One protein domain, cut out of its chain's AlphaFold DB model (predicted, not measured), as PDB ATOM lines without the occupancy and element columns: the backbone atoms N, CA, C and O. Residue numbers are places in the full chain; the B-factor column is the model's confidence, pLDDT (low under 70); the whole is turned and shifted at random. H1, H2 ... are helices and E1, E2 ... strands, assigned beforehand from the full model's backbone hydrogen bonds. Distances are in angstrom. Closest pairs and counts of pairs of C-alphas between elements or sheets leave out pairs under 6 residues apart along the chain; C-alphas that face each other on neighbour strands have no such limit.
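Overview. This is residues 3 to 55 and 85 to 99 of the 185 residues of an uncharacterized protein of Candidatus Aminicenantes bacterium ADurb.Bin508 (UniProt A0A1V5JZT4). This is an elongated chain with little regular structure, in which H2 and the short H1 lie among loops, while residues 5 to 10 stick out at one end and residues 46 to 55 at the other. The 68 printed residues hold one named strand and two named helices in the order E1, H1, H2, with only 18 residues in named elements, mostly helix. The whole is extended, with a radius of gyration of the C-alphas of 17.3 A and spans of 54 by 32 by 25 A.

Arrangement. H2, residues 89 to 99, has every O i to N i+4 pair within hydrogen-bond range. H1, residues 34 to 37, is too short for such a pair; its one O i to N i+3 pair is within range. H1 and H2 are close but not clearly touching, their closest C-alphas, of Trp 37 and Arg 99, being 7.8 A apart. E1, residues 10 to 12, is apart from both and pairs with no named strand, but residues 3 to 4 pair antiparallel with its residues 10 to 11.

Along the chain. H2 is 15.1 A long and ends at C-alpha 99 (2.831, 18.619, 92.626). E1, 6.9 A, begins at C-alpha 10 (-23.129, 38.676, 101.039). H1 is 5.2 A long.

Size, cuts and confidence. Residues 56 to 84 are not printed, a gap of 30.8 A between C-alphas 55 and 85. The link from E1 to H1 is long. Residues 30 to 33 are under pLDDT 70.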
ATOM      1  N   ALA A   3     -19.900  34.173 101.085       91.56
ATOM      2  CA  ALA A   3     -20.181  34.127  99.657       91.56
ATOM      3  C   ALA A   3     -21.186  35.226  99.304       91.56
ATOM      4  O   ALA A   3     -21.754  35.861 100.191       91.56
ATOM      5  N   ARG A   4     -21.395  35.457  98.011       92.38
ATOM      6  CA  ARG A   4     -22.425  36.368  97.507       92.38
ATOM      7  C   ARG A   4     -23.338  35.619  96.558       92.38
ATOM      8  O   ARG A   4     -22.857  34.799  95.772       92.38
ATOM      9  N   TYR A   5     -24.626  35.927  96.600       89.38
ATOM     10  CA  TYR A   5     -25.496  35.560  95.492       89.38
ATOM     11  C   TYR A   5     -25.103  36.358  94.244       89.38
ATOM     12  O   TYR A   5     -24.417  37.385  94.316       89.38
ATOM     13  N   LEU A   6     -25.510  35.866  93.077       91.75
ATOM     14  CA  LEU A   6     -25.209  36.524  91.813       91.75
ATOM     15  C   LEU A   6     -25.821  37.939  91.807       91.75
ATOM     16  O   LEU A   6     -27.036  38.083  91.767       91.75
ATOM     17  N   PHE A   7     -24.963  38.964  91.865       87.25
ATOM     18  CA  PHE A   7     -25.326  40.389  91.953       87.25
ATOM     19  C   PHE A   7     -26.166  40.807  93.181       87.25
ATOM     20  O   PHE A   7     -26.842  41.829  93.112       87.25
ATOM     21  N   GLN A   8     -26.111  40.078  94.305       93.25
ATOM     22  CA  GLN A   8     -26.833  40.455  95.538       93.25
ATOM     23  C   GLN A   8     -25.923  40.470  96.779       93.25
ATOM     24  O   GLN A   8     -24.692  40.454  96.660       93.25
ATOM     25  N   GLU A   9     -26.527  40.541  97.971       90.94
ATOM     26  CA  GLU A   9     -25.830  40.628  99.246       90.94
ATOM     27  C   GLU A   9     -24.934  39.425  99.569       90.94
ATOM     28  O   GLU A   9     -25.041  38.314  99.033       90.94
ATOM     29  N   HIS A  10     -24.005  39.689 100.485       94.25
ATOM     30  CA  HIS A  10     -23.129  38.676 101.039       94.25
ATOM     31  C   HIS A  10     -23.857  37.915 102.141       94.25
ATOM     32  O   HIS A  10     -24.539  38.507 102.974       94.25
ATOM     33  N   PHE A  11     -23.630  36.611 102.202       94.31
ATOM     34  CA  PHE A  11     -24.070  35.776 103.306       94.31
ATOM     35  C   PHE A  11     -22.904  34.941 103.825       94.31
ATOM     36  O   PHE A  11     -21.929  34.667 103.119       94.31
ATOM     37  N   THR A  12     -23.004  34.535 105.087       94.38
ATOM     38  CA  THR A  12     -22.007  33.679 105.729       94.38
ATOM     39  C   THR A  12     -22.617  32.320 106.012       94.38
ATOM     40  O   THR A  12     -23.729  32.227 106.522       94.38
ATOM     41  N   PHE A  13     -21.874  31.261 105.706       92.75
ATOM     42  CA  PHE A  13     -22.268  29.894 106.010       92.75
ATOM     43  C   PHE A  13     -21.084  29.059 106.497       92.75
ATOM     44  O   PHE A  13     -19.915  29.363 106.224       92.75
ATOM     45  N   THR A  14     -21.394  27.985 107.217       93.19
ATOM     46  CA  THR A  14     -20.422  26.960 107.606       93.19
ATOM     47  C   THR A  14     -20.370  25.899 106.509       93.19
ATOM     48  O   THR A  14     -21.408  25.307 106.216       93.19
ATOM     49  N   PRO A  15     -19.210  25.641 105.875       89.69
ATOM     50  CA  PRO A  15     -19.092  24.566 104.897       89.69
ATOM     51  C   PRO A  15     -19.398  23.213 105.550       89.69
ATOM     52  O   PRO A  15     -18.727  22.821 106.501       89.69
ATOM     53  N   THR A  16     -20.406  22.506 105.044       92.62
ATOM     54  CA  THR A  16     -20.812  21.179 105.540       92.62
ATOM     55  C   THR A  16     -20.341  20.033 104.643       92.62
ATOM     56  O   THR A  16     -20.358  18.879 105.061       92.62
ATOM     57  N   GLY A  17     -19.906  20.336 103.416       88.88
ATOM     58  CA  GLY A  17     -19.492  19.354 102.415       88.88
ATOM     59  C   GLY A  17     -17.979  19.267 102.210       88.88
ATOM     60  O   GLY A  17     -17.217  20.154 102.597       88.88
ATOM     61  N   LYS A  18     -17.553  18.191 101.540       89.00
ATOM     62  CA  LYS A  18     -16.211  18.047 100.965       89.00
ATOM     63  C   LYS A  18     -16.295  18.250  99.455       89.00
ATOM     64  O   LYS A  18     -17.247  17.792  98.829       89.00
ATOM     65  N   ILE A  19     -15.300  18.919  98.884       90.44
ATOM     66  CA  ILE A  19     -15.199  19.101  97.435       90.44
ATOM     67  C   ILE A  19     -14.606  17.822  96.842       90.44
ATOM     68  O   ILE A  19     -13.510  17.420  97.228       90.44
ATOM     69  N   TRP A  20     -15.330  17.208  95.910       92.62
ATOM     70  CA  TRP A  20     -14.849  16.105  95.083       92.62
ATOM     71  C   TRP A  20     -14.726  16.581  93.642       92.62
ATOM     72  O   TRP A  20     -15.647  17.195  93.106       92.62
ATOM     73  N   LEU A  21     -13.584  16.295  93.026       92.62
ATOM     74  CA  LEU A  21     -13.307  16.588  91.626       92.62
ATOM     75  C   LEU A  21     -12.960  15.268  90.945       92.62
ATOM     76  O   LEU A  21     -11.997  14.609  91.331       92.62
ATOM     77  N   ALA A  22     -13.767  14.876  89.963       93.50
ATOM     78  CA  ALA A  22     -13.521  13.710  89.127       93.50
ATOM     79  C   ALA A  22     -13.094  14.209  87.746       93.50
ATOM     80  O   ALA A  22     -13.907  14.757  87.001       93.50
ATOM     81  N   THR A  23     -11.807  14.087  87.434       90.62
ATOM     82  CA  THR A  23     -11.207  14.662  86.227       90.62
ATOM     83  C   THR A  23     -10.218  13.679  85.609       90.62
ATOM     84  O   THR A  23      -9.463  13.032  86.331       90.62
ATOM     85  N   ASN A  24     -10.172  13.604  84.276       87.50
ATOM     86  CA  ASN A  24      -9.153  12.817  83.565       87.50
ATOM     87  C   ASN A  24      -7.767  13.479  83.636       87.50
ATOM     88  O   ASN A  24      -6.751  12.794  83.656       87.50
ATOM     89  N   HIS A  25      -7.738  14.812  83.694       83.38
ATOM     90  CA  HIS A  25      -6.530  15.608  83.880       83.38
ATOM     91  C   HIS A  25      -6.680  16.431  85.149       83.38
ATOM     92  O   HIS A  25      -7.719  17.062  85.350       83.38
ATOM     93  N   LEU A  26      -5.672  16.391  86.017       86.19
ATOM     94  CA  LEU A  26      -5.711  17.128  87.273       86.19
ATOM     95  C   LEU A  26      -5.675  18.642  86.990       86.19
ATOM     96  O   LEU A  26      -4.952  19.075  86.092       86.19
ATOM     97  N   PRO A  27      -6.467  19.455  87.713       84.00
ATOM     98  CA  PRO A  27      -6.542  20.888  87.453       84.00
ATOM     99  C   PRO A  27      -5.225  21.587  87.793       84.00
ATOM    100  O   PRO A  27      -4.476  21.142  88.653       84.00
ATOM    101  N   GLU A  28      -4.949  22.734  87.190       76.38
ATOM    102  CA  GLU A  28      -3.794  23.536  87.594       76.38
ATOM    103  C   GLU A  28      -4.069  24.228  88.938       76.38
ATOM    104  O   GLU A  28      -5.036  24.984  89.087       76.38
ATOM    105  N   LEU A  29      -3.218  23.983  89.939       75.44
ATOM    106  CA  LEU A  29      -3.312  24.665  91.230       75.44
ATOM    107  C   LEU A  29      -2.441  25.914  91.233       75.44
ATOM    108  O   LEU A  29      -1.230  25.877  91.455       75.44
ATOM    109  N   ASN A  30      -3.101  27.052  91.046       58.28
ATOM    110  CA  ASN A  30      -2.492  28.369  91.162       58.28
ATOM    111  C   ASN A  30      -2.252  28.715  92.637       58.28
ATOM    112  O   ASN A  30      -3.063  29.373  93.284       58.28
ATOM    113  N   GLY A  31      -1.130  28.256  93.183       55.56
ATOM    114  CA  GLY A  31      -0.732  28.582  94.547       55.56
ATOM    115  C   GLY A  31       0.387  27.678  95.027       55.56
ATOM    116  O   GLY A  31       0.161  26.530  95.390       55.56
ATOM    117  N   GLY A  32       1.605  28.214  95.069       54.09
ATOM    118  CA  GLY A  32       2.776  27.524  95.618       54.09
ATOM    119  C   GLY A  32       2.744  27.333  97.140       54.09
ATOM    120  O   GLY A  32       3.751  26.916  97.707       54.09
ATOM    121  N   ASP A  33       1.628  27.642  97.805       64.19
ATOM    122  CA  ASP A  33       1.508  27.519  99.251       64.19
ATOM    123  C   ASP A  33       1.303  26.055  99.642       64.19
ATOM    124  O   ASP A  33       0.323  25.408  99.266       64.19
ATOM    125  N   GLN A  34       2.228  25.552 100.463       71.12
ATOM    126  CA  GLN A  34       2.199  24.221 101.077       71.12
ATOM    127  C   GLN A  34       0.814  23.872 101.656       71.12
ATOM    128  O   GLN A  34       0.347  22.748 101.509       71.12
ATOM    129  N   ALA A  35       0.104  24.868 102.194       78.94
ATOM    130  CA  ALA A  35      -1.227  24.711 102.770       78.94
ATOM    131  C   ALA A  35      -2.300  24.203 101.785       78.94
ATOM    132  O   ALA A  35      -3.302  23.631 102.220       78.94
ATOM    133  N   ILE A  36      -2.158  24.439 100.473       82.25
ATOM    134  CA  ILE A  36      -3.061  23.848  99.472       82.25
ATOM    135  C   ILE A  36      -2.761  22.354  99.360       82.25
ATOM    136  O   ILE A  36      -3.671  21.537  99.493       82.25
ATOM    137  N   TRP A  37      -1.486  21.998  99.207       83.75
ATOM    138  CA  TRP A  37      -1.025  20.614  99.078       83.75
ATOM    139  C   TRP A  37      -1.361  19.755 100.299       83.75
ATOM    140  O   TRP A  37      -1.756  18.605 100.134       83.75
ATOM    141  N   ASP A  38      -1.343  20.331 101.502       83.75
ATOM    142  CA  ASP A  38      -1.739  19.627 102.728       83.75
ATOM    143  C   ASP A  38      -3.218  19.175 102.703       83.75
ATOM    144  O   ASP A  38      -3.600  18.213 103.381       83.75
ATOM    145  N   ARG A  39      -4.062  19.841 101.897       86.31
ATOM    146  CA  ARG A  39      -5.506  19.573 101.761       86.31
ATOM    147  C   ARG A  39      -5.872  18.751 100.526       86.31
ATOM    148  O   ARG A  39      -6.966  18.191 100.490       86.31
ATOM    149  N   VAL A  40      -4.993  18.674  99.531       88.88
ATOM    150  CA  VAL A  40      -5.227  17.891  98.312       88.88
ATOM    151  C   VAL A  40      -5.089  16.402  98.627       88.88
ATOM    152  O   VAL A  40      -4.178  15.968  99.336       88.88
ATOM    153  N   ARG A  41      -6.017  15.601  98.105       90.50
ATOM    154  CA  ARG A  41      -5.953  14.137  98.114       90.50
ATOM    155  C   ARG A  41      -6.274  13.660  96.706       90.50
ATOM    156  O   ARG A  41      -7.349  13.962  96.196       90.50
ATOM    157  N   VAL A  42      -5.338  12.947  96.085       92.75
ATOM    158  CA  VAL A  42      -5.514  12.376  94.746       92.75
ATOM    159  C   VAL A  42      -5.783  10.888  94.910       92.75
ATOM    160  O   VAL A  42      -4.925  10.165  95.404       92.75
ATOM    161  N   VAL A  43      -6.978  10.438  94.527       92.69
ATOM    162  CA  VAL A  43      -7.346   9.015  94.525       92.69
ATOM    163  C   VAL A  43      -7.247   8.513  93.084       92.69
ATOM    164  O   VAL A  43      -8.144   8.803  92.290       92.69
ATOM    165  N   PRO A  44      -6.158   7.821  92.706       91.56
ATOM    166  CA  PRO A  44      -5.958   7.413  91.325       91.56
ATOM    167  C   PRO A  44      -6.806   6.180  90.987       91.56
ATOM    168  O   PRO A  44      -6.703   5.132  91.625       91.56
ATOM    169  N   PHE A  45      -7.613   6.280  89.933       91.50
ATOM    170  CA  PHE A  45      -8.349   5.152  89.361       91.50
ATOM    171  C   PHE A  45      -7.504   4.507  88.257       91.50
ATOM    172  O   PHE A  45      -7.642   4.825  87.081       91.50
ATOM    173  N   LEU A  46      -6.579   3.627  88.651       89.75
ATOM    174  CA  LEU A  46      -5.565   3.055  87.747       89.75
ATOM    175  C   LEU A  46      -6.071   1.878  86.895       89.75
ATOM    176  O   LEU A  46      -5.402   1.469  85.945       89.75
ATOM    177  N   ARG A  47      -7.225   1.292  87.236       89.75
ATOM    178  CA  ARG A  47      -7.777   0.146  86.506       89.75
ATOM    179  C   ARG A  47      -8.531   0.625  85.270       89.75
ATOM    180  O   ARG A  47      -9.509   1.360  85.378       89.75
ATOM    181  N   ARG A  48      -8.114   0.132  84.106       87.88
ATOM    182  CA  ARG A  48      -8.868   0.221  82.856       87.88
ATOM    183  C   ARG A  48      -9.698  -1.051  82.678       87.88
ATOM    184  O   ARG A  48      -9.186  -2.144  82.905       87.88
ATOM    185  N   PHE A  49     -10.964  -0.890  82.304       87.62
ATOM    186  CA  PHE A  49     -11.883  -1.995  82.031       87.62
ATOM    187  C   PHE A  49     -12.019  -2.174  80.518       87.62
ATOM    188  O   PHE A  49     -12.550  -1.294  79.835       87.62
ATOM    189  N   GLU A  50     -11.523  -3.297  80.002       90.19
ATOM    190  CA  GLU A  50     -11.725  -3.707  78.606       90.19
ATOM    191  C   GLU A  50     -13.139  -4.283  78.415       90.19
ATOM    192  O   GLU A  50     -13.853  -4.502  79.394       90.19
ATOM    193  N   LYS A  51     -13.584  -4.486  77.166       84.62
ATOM    194  CA  LYS A  51     -14.990  -4.826  76.853       84.62
ATOM    195  C   LYS A  51     -15.511  -6.042  77.621       84.62
ATOM    196  O   LYS A  51     -16.672  -6.054  78.008       84.62
ATOM    197  N   GLU A  52     -14.667  -7.040  77.833       86.25
ATOM    198  CA  GLU A  52     -15.015  -8.292  78.504       86.25
ATOM    199  C   GLU A  52     -15.167  -8.122  80.026       86.25
ATOM    200  O   GLU A  52     -15.914  -8.868  80.653       86.25
ATOM    201  N   ASP A  53     -14.506  -7.113  80.604       85.62
ATOM    202  CA  ASP A  53     -14.544  -6.785  82.035       85.62
ATOM    203  C   ASP A  53     -15.661  -5.771  82.379       85.62
ATOM    204  O   ASP A  53     -15.863  -5.434  83.549       85.62
ATOM    205  N   GLN A  54     -16.365  -5.228  81.376       87.25
ATOM    206  CA  GLN A  54     -17.392  -4.201  81.570       87.25
ATOM    207  C   GLN A  54     -18.746  -4.815  81.946       87.25
ATOM    208  O   GLN A  54     -19.415  -5.446  81.131       87.25
ATOM    209  N   ASP A  55     -19.197  -4.551  83.173       88.69
ATOM    210  CA  ASP A  55     -20.557  -4.871  83.612       88.69
ATOM    211  C   ASP A  55     -21.512  -3.713  83.265       88.69
ATOM    212  O   ASP A  55     -21.546  -2.680  83.939       88.69
ATOM    213  N   LEU A  85      -8.223   9.638 109.374       82.75
ATOM    214  CA  LEU A  85      -8.135   9.425 107.929       82.75
ATOM    215  C   LEU A  85      -6.659   9.590 107.567       82.75
ATOM    216  O   LEU A  85      -6.193  10.707 107.339       82.75
ATOM    217  N   GLY A  86      -5.917   8.488 107.656       84.06
ATOM    218  CA  GLY A  86      -4.500   8.447 107.316       84.06
ATOM    219  C   GLY A  86      -4.241   8.713 105.831       84.06
ATOM    220  O   GLY A  86      -5.154   8.961 105.039       84.06
ATOM    221  N   SER A  87      -2.970   8.654 105.457       84.81
ATOM    222  CA  SER A  87      -2.549   8.631 104.061       84.81
ATOM    223  C   SER A  87      -2.227   7.198 103.634       84.81
ATOM    224  O   SER A  87      -2.097   6.305 104.471       84.81
ATOM    225  N   THR A  88      -2.113   6.973 102.330       89.50
ATOM    226  CA  THR A  88      -1.582   5.719 101.780       89.50
ATOM    227  C   THR A  88      -0.459   6.056 100.817       89.50
ATOM    228  O   THR A  88      -0.473   7.130 100.218       89.50
ATOM    229  N   GLU A  89       0.472   5.129 100.620       91.81
ATOM    230  CA  GLU A  89       1.594   5.311  99.695       91.81
ATOM    231  C   GLU A  89       1.117   5.692  98.282       91.81
ATOM    232  O   GLU A  89       1.627   6.634  97.683       91.81
ATOM    233  N   ALA A  90       0.059   5.045  97.781       90.75
ATOM    234  CA  ALA A  90      -0.522   5.370  96.479       90.75
ATOM    235  C   ALA A  90      -1.040   6.820  96.401       90.75
ATOM    236  O   ALA A  90      -0.881   7.477  95.373       90.75
ATOM    237  N   LEU A  91      -1.634   7.330  97.487       90.31
ATOM    238  CA  LEU A  91      -2.076   8.724  97.577       90.31
ATOM    239  C   LEU A  91      -0.878   9.682  97.616       90.31
ATOM    240  O   LEU A  91      -0.907  10.718  96.957       90.31
ATOM    241  N   GLU A  92       0.167   9.351  98.372       91.12
ATOM    242  CA  GLU A  92       1.368  10.186  98.509       91.12
ATOM    243  C   GLU A  92       2.122  10.307  97.191       91.12
ATOM    244  O   GLU A  92       2.455  11.418  96.780       91.12
ATOM    245  N   ILE A  93       2.308   9.186  96.491       91.81
ATOM    246  CA  ILE A  93       2.920   9.150  95.161       91.81
ATOM    247  C   ILE A  93       2.095   9.990  94.180       91.81
ATOM    248  O   ILE A  93       2.653  10.831  93.475       91.81
ATOM    249  N   ALA A  94       0.770   9.818  94.159       91.56
ATOM    250  CA  ALA A  94      -0.100  10.561  93.250       91.56
ATOM    251  C   ALA A  94      -0.087  12.076  93.526       91.56
ATOM    252  O   ALA A  94      -0.048  12.878  92.594       91.56
ATOM    253  N   VAL A  95      -0.078  12.488  94.799       90.44
ATOM    254  CA  VAL A  95       0.029  13.905  95.182       90.44
ATOM    255  C   VAL A  95       1.411  14.471  94.843       90.44
ATOM    256  O   VAL A  95       1.494  15.607  94.378       90.44
ATOM    257  N   ALA A  96       2.487  13.708  95.042       88.06
ATOM    258  CA  ALA A  96       3.843  14.134  94.703       88.06
ATOM    259  C   ALA A  96       4.014  14.343  93.190       88.06
ATOM    260  O   ALA A  96       4.497  15.399  92.782       88.06
ATOM    261  N   ALA A  97       3.543  13.393  92.376       87.56
ATOM    262  CA  ALA A  97       3.546  13.505  90.917       87.56
ATOM    263  C   ALA A  97       2.743  14.728  90.453       87.56
ATOM    264  O   ALA A  97       3.247  15.565  89.708       87.56
ATOM    265  N   TYR A  98       1.534  14.909  90.992       88.25
ATOM    266  CA  TYR A  98       0.704  16.069  90.681       88.25
ATOM    267  C   TYR A  98       1.381  17.399  91.045       88.25
ATOM    268  O   TYR A  98       1.311  18.378  90.297       88.25
ATOM    269  N   ARG A  99       2.073  17.444  92.189       84.94
ATOM    270  CA  ARG A  99       2.831  18.619  92.626       84.94
ATOM    271  C   ARG A  99       3.993  18.933  91.696       84.94
ATOM    272  O   ARG A  99       4.244  20.107  91.434       84.94
TER     273      ARG A  99